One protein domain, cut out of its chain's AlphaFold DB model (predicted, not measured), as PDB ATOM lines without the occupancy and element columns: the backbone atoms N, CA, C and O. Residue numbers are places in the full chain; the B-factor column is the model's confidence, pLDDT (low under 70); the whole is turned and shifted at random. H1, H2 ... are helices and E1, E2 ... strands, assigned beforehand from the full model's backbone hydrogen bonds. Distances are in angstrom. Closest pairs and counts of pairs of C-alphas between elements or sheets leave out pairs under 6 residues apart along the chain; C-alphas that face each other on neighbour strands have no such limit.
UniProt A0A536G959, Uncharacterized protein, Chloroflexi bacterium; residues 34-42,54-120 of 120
ATOM      1  N   ILE A  34     172.874 139.032 205.262       94.12
ATOM      2  CA  ILE A  34     172.851 140.477 205.087       94.12
ATOM      3  C   ILE A  34     173.467 141.124 206.310       94.12
ATOM      4  O   ILE A  34     173.146 140.777 207.447       94.12
ATOM      5  N   ASN A  35     174.335 142.085 206.046       92.69
ATOM      6  CA  ASN A  35     174.926 142.957 207.033       92.69
ATOM      7  C   ASN A  35     174.468 144.383 206.762       92.69
ATOM      8  O   ASN A  35     174.331 144.808 205.612       92.69
ATOM      9  N   VAL A  36     174.239 145.131 207.828       90.94
ATOM     10  CA  VAL A  36     174.005 146.564 207.729       90.94
ATOM     11  C   VAL A  36     175.354 147.252 207.887       90.94
ATOM     12  O   VAL A  36     176.075 147.002 208.849       90.94
ATOM     13  N   LEU A  37     175.720 148.081 206.911       86.75
ATOM     14  CA  LEU A  37     176.973 148.821 206.926       86.75
ATOM     15  C   LEU A  37     176.920 149.861 208.039       86.75
ATOM     16  O   LEU A  37     176.345 150.933 207.868       86.75
ATOM     17  N   ASP A  38     177.536 149.554 209.168       71.50
ATOM     18  CA  ASP A  38     177.534 150.457 210.303       71.50
ATOM     19  C   ASP A  38     178.586 151.566 210.140       71.50
ATOM     20  O   ASP A  38     179.688 151.509 210.678       71.50
ATOM     21  N   ILE A  39     178.249 152.581 209.338       63.41
ATOM     22  CA  ILE A  39     179.079 153.783 209.154       63.41
ATOM     23  C   ILE A  39     179.031 154.739 210.357       63.41
ATOM     24  O   ILE A  39     179.732 155.749 210.347       63.41
ATOM     25  N   VAL A  40     178.178 154.465 211.348       60.25
ATOM     26  CA  VAL A  40     177.965 155.309 212.535       60.25
ATOM     27  C   VAL A  40     178.356 154.608 213.836       60.25
ATOM     28  O   VAL A  40     178.164 155.195 214.901       60.25
ATOM     29  N   SER A  41     178.924 153.395 213.772       62.78
ATOM     30  CA  SER A  41     179.394 152.677 214.955       62.78
ATOM     31  C   SER A  41     180.388 153.556 215.690       62.78
ATOM     32  O   SER A  41     181.455 153.895 215.172       62.78
ATOM     33  N   THR A  42     180.058 153.900 216.927       64.69
ATOM     34  CA  THR A  42     181.039 154.480 217.829       64.69
ATOM     35  C   THR A  42     182.130 153.443 218.075       64.69
ATOM     36  O   THR A  42     181.839 152.256 218.211       64.69
ATOM     37  N   LEU A  54     172.118 150.757 215.656       80.69
ATOM     38  CA  LEU A  54     172.055 149.937 214.460       80.69
ATOM     39  C   LEU A  54     172.857 148.660 214.728       80.69
ATOM     40  O   LEU A  54     174.007 148.725 215.143       80.69
ATOM     41  N   ASN A  55     172.257 147.488 214.526       81.44
ATOM     42  CA  ASN A  55     172.982 146.224 214.645       81.44
ATOM     43  C   ASN A  55     173.525 145.826 213.258       81.44
ATOM     44  O   ASN A  55     172.714 145.652 212.342       81.44
ATOM     45  N   PRO A  56     174.851 145.659 213.085       84.56
ATOM     46  CA  PRO A  56     175.451 145.354 211.788       84.56
ATOM     47  C   PRO A  56     175.134 143.948 211.253       84.56
ATOM     48  O   PRO A  56     175.311 143.715 210.060       84.56
ATOM     49  N   GLY A  57     174.633 143.016 212.071       85.06
ATOM     50  CA  GLY A  57     174.381 141.626 211.667       85.06
ATOM     51  C   GLY A  57     175.540 140.676 212.018       85.06
ATOM     52  O   GLY A  57     176.318 140.980 212.924       85.06
ATOM     53  N   PRO A  58     175.658 139.501 211.362       89.38
ATOM     54  CA  PRO A  58     174.934 139.069 210.162       89.38
ATOM     55  C   PRO A  58     173.518 138.554 210.447       89.38
ATOM     56  O   PRO A  58     173.321 137.676 211.286       89.38
ATOM     57  N   PHE A  59     172.549 139.028 209.665       93.94
ATOM     58  CA  PHE A  59     171.182 138.501 209.622       93.94
ATOM     59  C   PHE A  59     171.067 137.420 208.544       93.94
ATOM     60  O   PHE A  59     171.739 137.494 207.513       93.94
ATOM     61  N   GLN A  60     170.244 136.402 208.778       95.88
ATOM     62  CA  GLN A  60     170.108 135.220 207.929       95.88
ATOM     63  C   GLN A  60     168.688 135.099 207.380       95.88
ATOM     64  O   GLN A  60     167.705 135.094 208.119       95.88
ATOM     65  N   PHE A  61     168.581 134.929 206.065       96.38
ATOM     66  CA  PHE A  61     167.308 134.882 205.357       96.38
ATOM     67  C   PHE A  61     167.239 133.718 204.372       96.38
ATOM     68  O   PHE A  61     168.257 133.171 203.934       96.38
ATOM     69  N   HIS A  62     166.013 133.376 203.974       96.25
ATOM     70  CA  HIS A  62     165.796 132.729 202.681       96.25
ATOM     71  C   HIS A  62     166.270 133.657 201.554       96.25
ATOM     72  O   HIS A  62     166.346 134.869 201.730       96.25
ATOM     73  N   ALA A  63     166.532 133.100 200.372       93.19
ATOM     74  CA  ALA A  63     166.970 133.861 199.197       93.19
ATOM     75  C   ALA A  63     165.897 134.812 198.610       93.19
ATOM     76  O   ALA A  63     166.112 135.408 197.560       93.19
ATOM     77  N   ASP A  64     164.740 134.941 199.263       93.75
ATOM     78  CA  ASP A  64     163.661 135.846 198.879       93.75
ATOM     79  C   ASP A  64     163.813 137.198 199.595       93.75
ATOM     80  O   ASP A  64     163.735 137.279 200.825       93.75
ATOM     81  N   GLU A  65     163.965 138.275 198.819       95.19
ATOM     82  CA  GLU A  65     164.042 139.652 199.325       95.19
ATOM     83  C   GLU A  65     162.834 140.035 200.193       95.19
ATOM     84  O   GLU A  65     162.962 140.868 201.095       95.19
ATOM     85  N   SER A  66     161.669 139.410 199.986       96.00
ATOM     86  CA  SER A  66     160.475 139.662 200.798       96.00
ATOM     87  C   SER A  66     160.684 139.318 202.278       96.00
ATOM     88  O   SER A  66     160.127 139.985 203.154       96.00
ATOM     89  N   CYS A  67     161.535 138.330 202.581       96.75
ATOM     90  CA  CYS A  67     161.898 137.986 203.954       96.75
ATOM     91  C   CYS A  67     162.681 139.120 204.618       96.75
ATOM     92  O   CYS A  67     162.424 139.467 205.769       96.75
ATOM     93  N   VAL A  68     163.595 139.737 203.875       96.56
ATOM     94  CA  VAL A  68     164.409 140.854 204.361       96.56
ATOM     95  C   VAL A  68     163.538 142.085 204.555       96.56
ATOM     96  O   VAL A  68     163.578 142.716 205.604       96.56
ATOM     97  N   ARG A  69     162.675 142.376 203.584       96.56
ATOM     98  CA  ARG A  69     161.695 143.460 203.673       96.56
ATOM     99  C   ARG A  69     160.765 143.319 204.881       96.56
ATOM    100  O   ARG A  69     160.586 144.268 205.635       96.56
ATOM    101  N   ARG A  70     160.264 142.108 205.148       97.56
ATOM    102  CA  ARG A  70     159.477 141.814 206.357       97.56
ATOM    103  C   ARG A  70     160.270 142.064 207.642       97.56
ATOM    104  O   ARG A  70     159.734 142.632 208.589       97.56
ATOM    105  N   TRP A  71     161.536 141.654 207.676       95.94
ATOM    106  CA  TRP A  71     162.433 141.895 208.809       95.94
ATOM    107  C   TRP A  71     162.704 143.383 209.048       95.94
ATOM    108  O   TRP A  71     162.708 143.817 210.201       95.94
ATOM    109  N   MET A  72     162.876 144.161 207.975       95.19
ATOM    110  CA  MET A  72     163.015 145.617 208.031       95.19
ATOM    111  C   MET A  72     161.759 146.268 208.607       95.19
ATOM    112  O   MET A  72     161.859 147.063 209.537       95.19
ATOM    113  N   ALA A  73     160.581 145.886 208.104       95.12
ATOM    114  CA  ALA A  73     159.304 146.409 208.576       95.12
ATOM    115  C   ALA A  73     159.083 146.120 210.069       95.12
ATOM    116  O   ALA A  73     158.674 147.005 210.811       95.12
ATOM    117  N   GLY A  74     159.434 144.917 210.538       93.19
ATOM    118  CA  GLY A  74     159.363 144.558 211.960       93.19
ATOM    119  C   GLY A  74     160.339 145.316 212.874       93.19
ATOM    120  O   GLY A  74     160.247 145.181 214.090       93.19
ATOM    121  N   ARG A  75     161.278 146.084 212.305       90.25
ATOM    122  CA  ARG A  75     162.247 146.947 213.008       90.25
ATOM    123  C   ARG A  75     162.032 148.434 212.709       90.25
ATOM    124  O   ARG A  75     162.911 149.243 212.987       90.25
ATOM    125  N   ASP A  76     160.902 148.782 212.094       90.81
ATOM    126  CA  ASP A  76     160.556 150.141 211.661       90.81
ATOM    127  C   ASP A  76     161.550 150.793 210.682       90.81
ATOM    128  O   ASP A  76     161.531 152.017 210.472       90.81
ATOM    129  N   PHE A  77     162.378 149.978 210.018       92.69
ATOM    130  CA  PHE A  77     163.260 150.428 208.949       92.69
ATOM    131  C   PHE A  77     162.476 150.728 207.669       92.69
ATOM    132  O   PHE A  77     161.511 150.050 207.313       92.69
ATOM    133  N   LEU A  78     162.926 151.749 206.940       95.00
ATOM    134  CA  LEU A  78     162.431 152.092 205.610       95.00
ATOM    135  C   LEU A  78     163.268 151.382 204.541       95.00
ATOM    136  O   LEU A  78     164.463 151.160 204.720       95.00
ATOM    137  N   PHE A  79     162.666 151.066 203.402       96.50
ATOM    138  CA  PHE A  79     163.356 150.504 202.245       96.50
ATOM    139  C   PHE A  79     163.486 151.545 201.138       96.50
ATOM    140  O   PHE A  79     162.533 152.264 200.840       96.50
ATOM    141  N   CYS A  80     164.652 151.620 200.495       96.00
ATOM    142  CA  CYS A  80     164.804 152.457 199.315       96.00
ATOM    143  C   CYS A  80     164.309 151.736 198.059       96.00
ATOM    144  O   CYS A  80     164.977 150.838 197.548       96.00
ATOM    145  N   ARG A  81     163.170 152.169 197.504       95.44
ATOM    146  CA  ARG A  81     162.555 151.503 196.340       95.44
ATOM    147  C   ARG A  81     163.363 151.619 195.041       95.44
ATOM    148  O   ARG A  81     163.069 150.908 194.083       95.44
ATOM    149  N   LYS A  82     164.351 152.521 194.999       94.88
ATOM    150  CA  LYS A  82     165.305 152.673 193.888       94.88
ATOM    151  C   LYS A  82     166.415 151.613 193.904       94.88
ATOM    152  O   LYS A  82     167.066 151.432 192.878       94.88
ATOM    153  N   GLY A  83     166.607 150.920 195.026       92.44
ATOM    154  CA  GLY A  83     167.632 149.895 195.191       92.44
ATOM    155  C   GLY A  83     167.087 148.466 195.191       92.44
ATOM    156  O   GLY A  83     165.906 148.202 194.936       92.44
ATOM    157  N   ARG A  84     167.981 147.524 195.492       95.00
ATOM    158  CA  ARG A  84     167.682 146.109 195.763       95.00
ATOM    159  C   ARG A  84     168.221 145.689 197.120       95.00
ATOM    160  O   ARG A  84     169.067 146.363 197.702       95.00
ATOM    161  N   VAL A  85     167.747 144.560 197.627       95.19
ATOM    162  CA  VAL A  85     168.366 143.972 198.810       95.19
ATOM    163  C   VAL A  85     169.699 143.318 198.419       95.19
ATOM    164  O   VAL A  85     169.784 142.576 197.442       95.19
ATOM    165  N   ARG A  86     170.765 143.608 199.170       93.94
ATOM    166  CA  ARG A  86     172.121 143.089 198.944       93.94
ATOM    167  C   ARG A  86     172.725 142.569 200.241       93.94
ATOM    168  O   ARG A  86     172.235 142.855 201.325       93.94
ATOM    169  N   GLU A  87     173.826 141.832 200.113       92.44
ATOM    170  CA  GLU A  87     174.595 141.312 201.254       92.44
ATOM    171  C   GLU A  87     175.081 142.417 202.205       92.44
ATOM    172  O   GLU A  87     175.213 142.180 203.402       92.44
ATOM    173  N   ILE A  88     175.315 143.627 201.695       92.38
ATOM    174  CA  ILE A  88     175.619 144.805 202.505       92.38
ATOM    175  C   ILE A  88     174.584 145.878 202.184       92.38
ATOM    176  O   ILE A  88     174.477 146.315 201.038       92.38
ATOM    177  N   MET A  89     173.844 146.306 203.202       93.44
ATOM    178  CA  MET A  89     172.850 147.373 203.115       93.44
ATOM    179  C   MET A  89     173.376 148.629 203.805       93.44
ATOM    180  O   MET A  89     173.776 148.584 204.964       93.44
ATOM    181  N   ARG A  90     173.366 149.770 203.116       92.25
ATOM    182  CA  ARG A  90     173.757 151.076 203.654       92.25
ATOM    183  C   ARG A  90     172.592 151.705 204.432       92.25
ATOM    184  O   ARG A  90     171.518 151.864 203.841       92.25
ATOM    185  N   PRO A  91     172.789 152.105 205.698       91.62
ATOM    186  CA  PRO A  91     171.807 152.865 206.452       91.62
ATOM    187  C   PRO A  91     171.779 154.333 206.022       91.62
ATOM    188  O   PRO A  91     172.804 154.933 205.699       91.62
ATOM    189  N   ILE A  92     170.584 154.908 206.040       90.44
ATOM    190  CA  ILE A  92     170.286 156.289 205.677       90.44
ATOM    191  C   ILE A  92     169.543 156.908 206.862       90.44
ATOM    192  O   ILE A  92     168.426 156.465 207.154       90.44
ATOM    193  N   PRO A  93     170.126 157.896 207.559       89.00
ATOM    194  CA  PRO A  93     169.427 158.581 208.635       89.00
ATOM    195  C   PRO A  93     168.279 159.414 208.057       89.00
ATOM    196  O   PRO A  93     168.463 160.184 207.114       89.00
ATOM    197  N   VAL A  94     167.093 159.272 208.637       87.88
ATOM    198  CA  VAL A  94     165.908 160.074 208.330       87.88
ATOM    199  C   VAL A  94     165.556 160.877 209.577       87.88
ATOM    200  O   VAL A  94     165.050 160.296 210.544       87.88
ATOM    201  N   PRO A  95     165.826 162.193 209.583       83.75
ATOM    202  CA  PRO A  95     165.471 163.053 210.702       83.75
ATOM    203  C   PRO A  95     163.957 163.062 210.926       83.75
ATOM    204  O   PRO A  95     163.178 163.216 209.982       83.75
ATOM    205  N   GLY A  96     163.535 162.899 212.176       77.88
ATOM    206  CA  GLY A  96     162.153 163.081 212.602       77.88
ATOM    207  C   GLY A  96     161.711 164.536 212.467       77.88
ATOM    208  O   GLY A  96     162.533 165.448 212.383       77.88
ATOM    209  N   ALA A  97     160.396 164.766 212.459       72.00
ATOM    210  CA  ALA A  97     159.818 166.107 212.312       72.00
ATOM    211  C   ALA A  97     160.216 167.076 213.444       72.00
ATOM    212  O   ALA A  97     160.221 168.287 213.251       72.00
ATOM    213  N   ASP A  98     160.564 166.536 214.610       69.19
ATOM    214  CA  ASP A  98     161.064 167.254 215.783       69.19
ATOM    215  C   ASP A  98     162.600 167.379 215.814       69.19
ATOM    216  O   ASP A  98     163.152 167.993 216.724       69.19
ATOM    217  N   GLY A  99     163.300 166.793 214.834       65.00
ATOM    218  CA  GLY A  99     164.759 166.729 214.774       65.00
ATOM    219  C   GLY A  99     165.407 165.838 215.839       65.00
ATOM    220  O   GLY A  99     166.634 165.787 215.896       65.00
ATOM    221  N   GLN A 100     164.623 165.143 216.672       64.94
ATOM    222  CA  GLN A 100     165.129 164.354 217.802       64.94
ATOM    223  C   GLN A 100     165.088 162.848 217.531       64.94
ATOM    224  O   GLN A 100     166.024 162.135 217.892       64.94
ATOM    225  N   ALA A 101     164.045 162.348 216.862       66.69
ATOM    226  CA  ALA A 101     163.928 160.924 216.551       66.69
ATOM    227  C   ALA A 101     164.512 160.603 215.165       66.69
ATOM    228  O   ALA A 101     163.978 161.041 214.153       66.69
ATOM    229  N   THR A 102     165.584 159.810 215.087       80.44
ATOM    230  CA  THR A 102     166.114 159.333 213.793       80.44
ATOM    231  C   THR A 102     165.475 158.000 213.425       80.44
ATOM    232  O   THR A 102     165.633 157.013 214.143       80.44
ATOM    233  N   ARG A 103     164.779 157.951 212.286       87.50
ATOM    234  CA  ARG A 103     164.423 156.685 211.630       87.50
ATOM    235  C   ARG A 103     165.533 156.280 210.670       87.50
ATOM    236  O   ARG A 103     166.292 157.124 210.203       87.50
ATOM    237  N   TRP A 104     165.590 155.002 210.323       90.31
ATOM    238  CA  TRP A 104     166.615 154.482 209.423       90.31
ATOM    239  C   TRP A 104     165.995 153.920 208.151       90.31
ATOM    240  O   TRP A 104     165.092 153.088 208.207       90.31
ATOM    241  N   GLY A 105     166.487 154.366 206.999       92.88
ATOM    242  CA  GLY A 105     166.283 153.689 205.722       92.88
ATOM    243  C   GLY A 105     167.449 152.765 205.393       92.88
ATOM    244  O   GLY A 105     168.576 153.071 205.759       92.88
ATOM    245  N   LEU A 106     167.208 151.661 204.685       94.06
ATOM    246  CA  LEU A 106     168.257 150.790 204.146       94.06
ATOM    247  C   LEU A 106     168.234 150.780 202.612       94.06
ATOM    248  O   LEU A 106     167.172 150.765 201.980       94.06
ATOM    249  N   CYS A 107     169.424 150.775 202.018       94.25
ATOM    250  CA  CYS A 107     169.654 150.923 200.583       94.25
ATOM    251  C   CYS A 107     170.867 150.098 200.119       94.25
ATOM    252  O   CYS A 107     171.771 149.848 200.907       94.25
ATOM    253  N   ASP A 108     170.941 149.717 198.843       93.25
ATOM    254  CA  ASP A 108     172.116 149.024 198.278       93.25
ATOM    255  C   ASP A 108     173.361 149.912 198.091       93.25
ATOM    256  O   ASP A 108     174.453 149.413 197.822       93.25
ATOM    257  N   GLY A 109     173.191 151.229 198.201       89.56
ATOM    258  CA  GLY A 109     174.249 152.233 198.092       89.56
ATOM    259  C   GLY A 109     174.630 152.628 196.662       89.56
ATOM    260  O   GLY A 109     175.546 153.430 196.497       89.56
ATOM    261  N   ILE A 110     173.946 152.128 195.626       91.25
ATOM    262  CA  ILE A 110     174.303 152.393 194.220       91.25
ATOM    263  C   ILE A 110     173.939 153.824 193.804       91.25
ATOM    264  O   ILE A 110     174.711 154.499 193.125       91.25
ATOM    265  N   HIS A 111     172.780 154.318 194.235       86.50
ATOM    266  CA  HIS A 111     172.233 155.619 193.824       86.50
ATOM    267  C   HIS A 111     172.619 156.777 194.771       86.50
ATOM    268  O   HIS A 111     171.960 157.813 194.805       86.50
ATOM    269  N   ARG A 112     173.739 156.622 195.497       83.94
ATOM    270  CA  ARG A 112     174.365 157.636 196.366       83.94
ATOM    271  C   ARG A 112     173.406 158.220 197.399       83.94
ATOM    272  O   ARG A 112     173.144 157.511 198.360       83.94
ATOM    273  N   ASP A 113     172.922 159.446 197.187       85.50
ATOM    274  CA  ASP A 113     172.027 160.179 198.095       85.50
ATOM    275  C   ASP A 113     170.618 160.372 197.498       85.50
ATOM    276  O   ASP A 113     169.720 160.879 198.168       85.50
ATOM    277  N   ASP A 114     170.389 159.946 196.248       92.44
ATOM    278  CA  ASP A 114     169.073 159.993 195.604       92.44
ATOM    279  C   ASP A 114     168.218 158.816 196.092       92.44
ATOM    280  O   ASP A 114     168.106 157.765 195.452       92.44
ATOM    281  N   HIS A 115     167.676 158.963 197.297       93.31
ATOM    282  CA  HIS A 115     166.892 157.936 197.962       93.31
ATOM    283  C   HIS A 115     165.399 158.203 197.868       93.31
ATOM    284  O   HIS A 115     164.923 159.309 198.103       93.31
ATOM    285  N   GLU A 116     164.649 157.135 197.616       95.19
ATOM    286  CA  GLU A 116     163.204 157.146 197.746       95.19
ATOM    287  C   GLU A 116     162.776 156.097 198.767       95.19
ATOM    288  O   GLU A 116     162.617 154.912 198.459       95.19
ATOM    289  N   LEU A 117     162.669 156.559 200.010       94.81
ATOM    290  CA  LEU A 117     162.383 155.727 201.166       94.81
ATOM    291  C   LEU A 117     160.882 155.505 201.307       94.81
ATOM    292  O   LEU A 117     160.097 156.448 201.384       94.81
ATOM    293  N   VAL A 118     160.502 154.237 201.374       95.25
ATOM    294  CA  VAL A 118     159.129 153.779 201.581       95.25
ATOM    295  C   VAL A 118     159.085 152.818 202.769       95.25
ATOM    296  O   VAL A 118     160.125 152.267 203.140       95.25
ATOM    297  N   PRO A 119     157.913 152.590 203.386       95.00
ATOM    298  CA  PRO A 119     157.748 151.478 204.314       95.00
ATOM    299  C   PRO A 119     158.235 150.170 203.678       95.00
ATOM    300  O   PRO A 119     157.936 149.894 202.510       95.00
ATOM    301  N   ALA A 120     159.043 149.426 204.434       91.50
ATOM    302  CA  ALA A 120     159.633 148.177 203.976       91.50
ATOM    303  C   ALA A 120     158.606 147.055 203.827       91.50
ATOM    304  O   ALA A 120     157.474 147.140 204.341       91.50
TER     305      ALA A 120
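This is residues 34 to 42 and 54 to 120 of the 120 residues of an uncharacterized protein of Chloroflexi bacterium (UniProt A0A536G959). A twisted sheet of five strands is built round one long hairpin, E4 and E5, with short strands E1 on one side and E3 then E6 on the other; the single helix H1 packs beside the E3 and E6 end. The printed part has 76 residues, in the order E1 E2 H1 E3 E4 E5 E6, and under half of them are in named elements. The sheet runs E1 E4 E5 E3 E6 and is mixed, as is the class, helices and strands. The whole is compact, with a radius of gyration of the C-alphas of 11.9 A and spans of 37 by 27 by 23 A.

E1, residues 34 to 36, begins at C-alpha 34 (172.851, 140.477, 205.087). After the cut come E2, residues 59 to 61, and H1, residues 65 to 73, 12.4 A long. E3 is residues 78 to 80, E4 residues 88 to 95, 22.4 A, and E5 residues 102 to 107, 16.1 A. E6, residues 117 to 119, ends at C-alpha 119 (157.748, 151.478, 204.314).

Edge strand E1 is parallel to E4, with N 89 and O 35 2.9 A apart. E4 and E5 are an antiparallel hairpin, with N 92 and O 105 at 2.7 A. E5 and E3 are parallel, with N 78 and O 104 at 2.8 A. E3 and edge strand E6 are antiparallel, with N 79 and O 118 at 2.8 A. E2 pairs with no named strand; its closest C-alpha to E1 is Phe 59, 5.2 A from that of Ile 34. H1 is on the sheet at a height of 4.1 A, only just above its level, and over none of the strands, only just: 2 of its C-alphas fall on E3. The closest C-alphas of H1 and E3 are those of Met 72 and Leu 78, 6.9 A. In H1 every O i to N i+4 pair is within hydrogen-bond range.

The farthest C-alphas, of Ala 63 and Asp 98, are 37.8 A apart. Residues 43 to 53 are not printed, a gap of 10.6 A between C-alphas 42 and 54. Of the links printed whole, none is long. Residues 39 to 42 and 98 to 101 have pLDDT under 70.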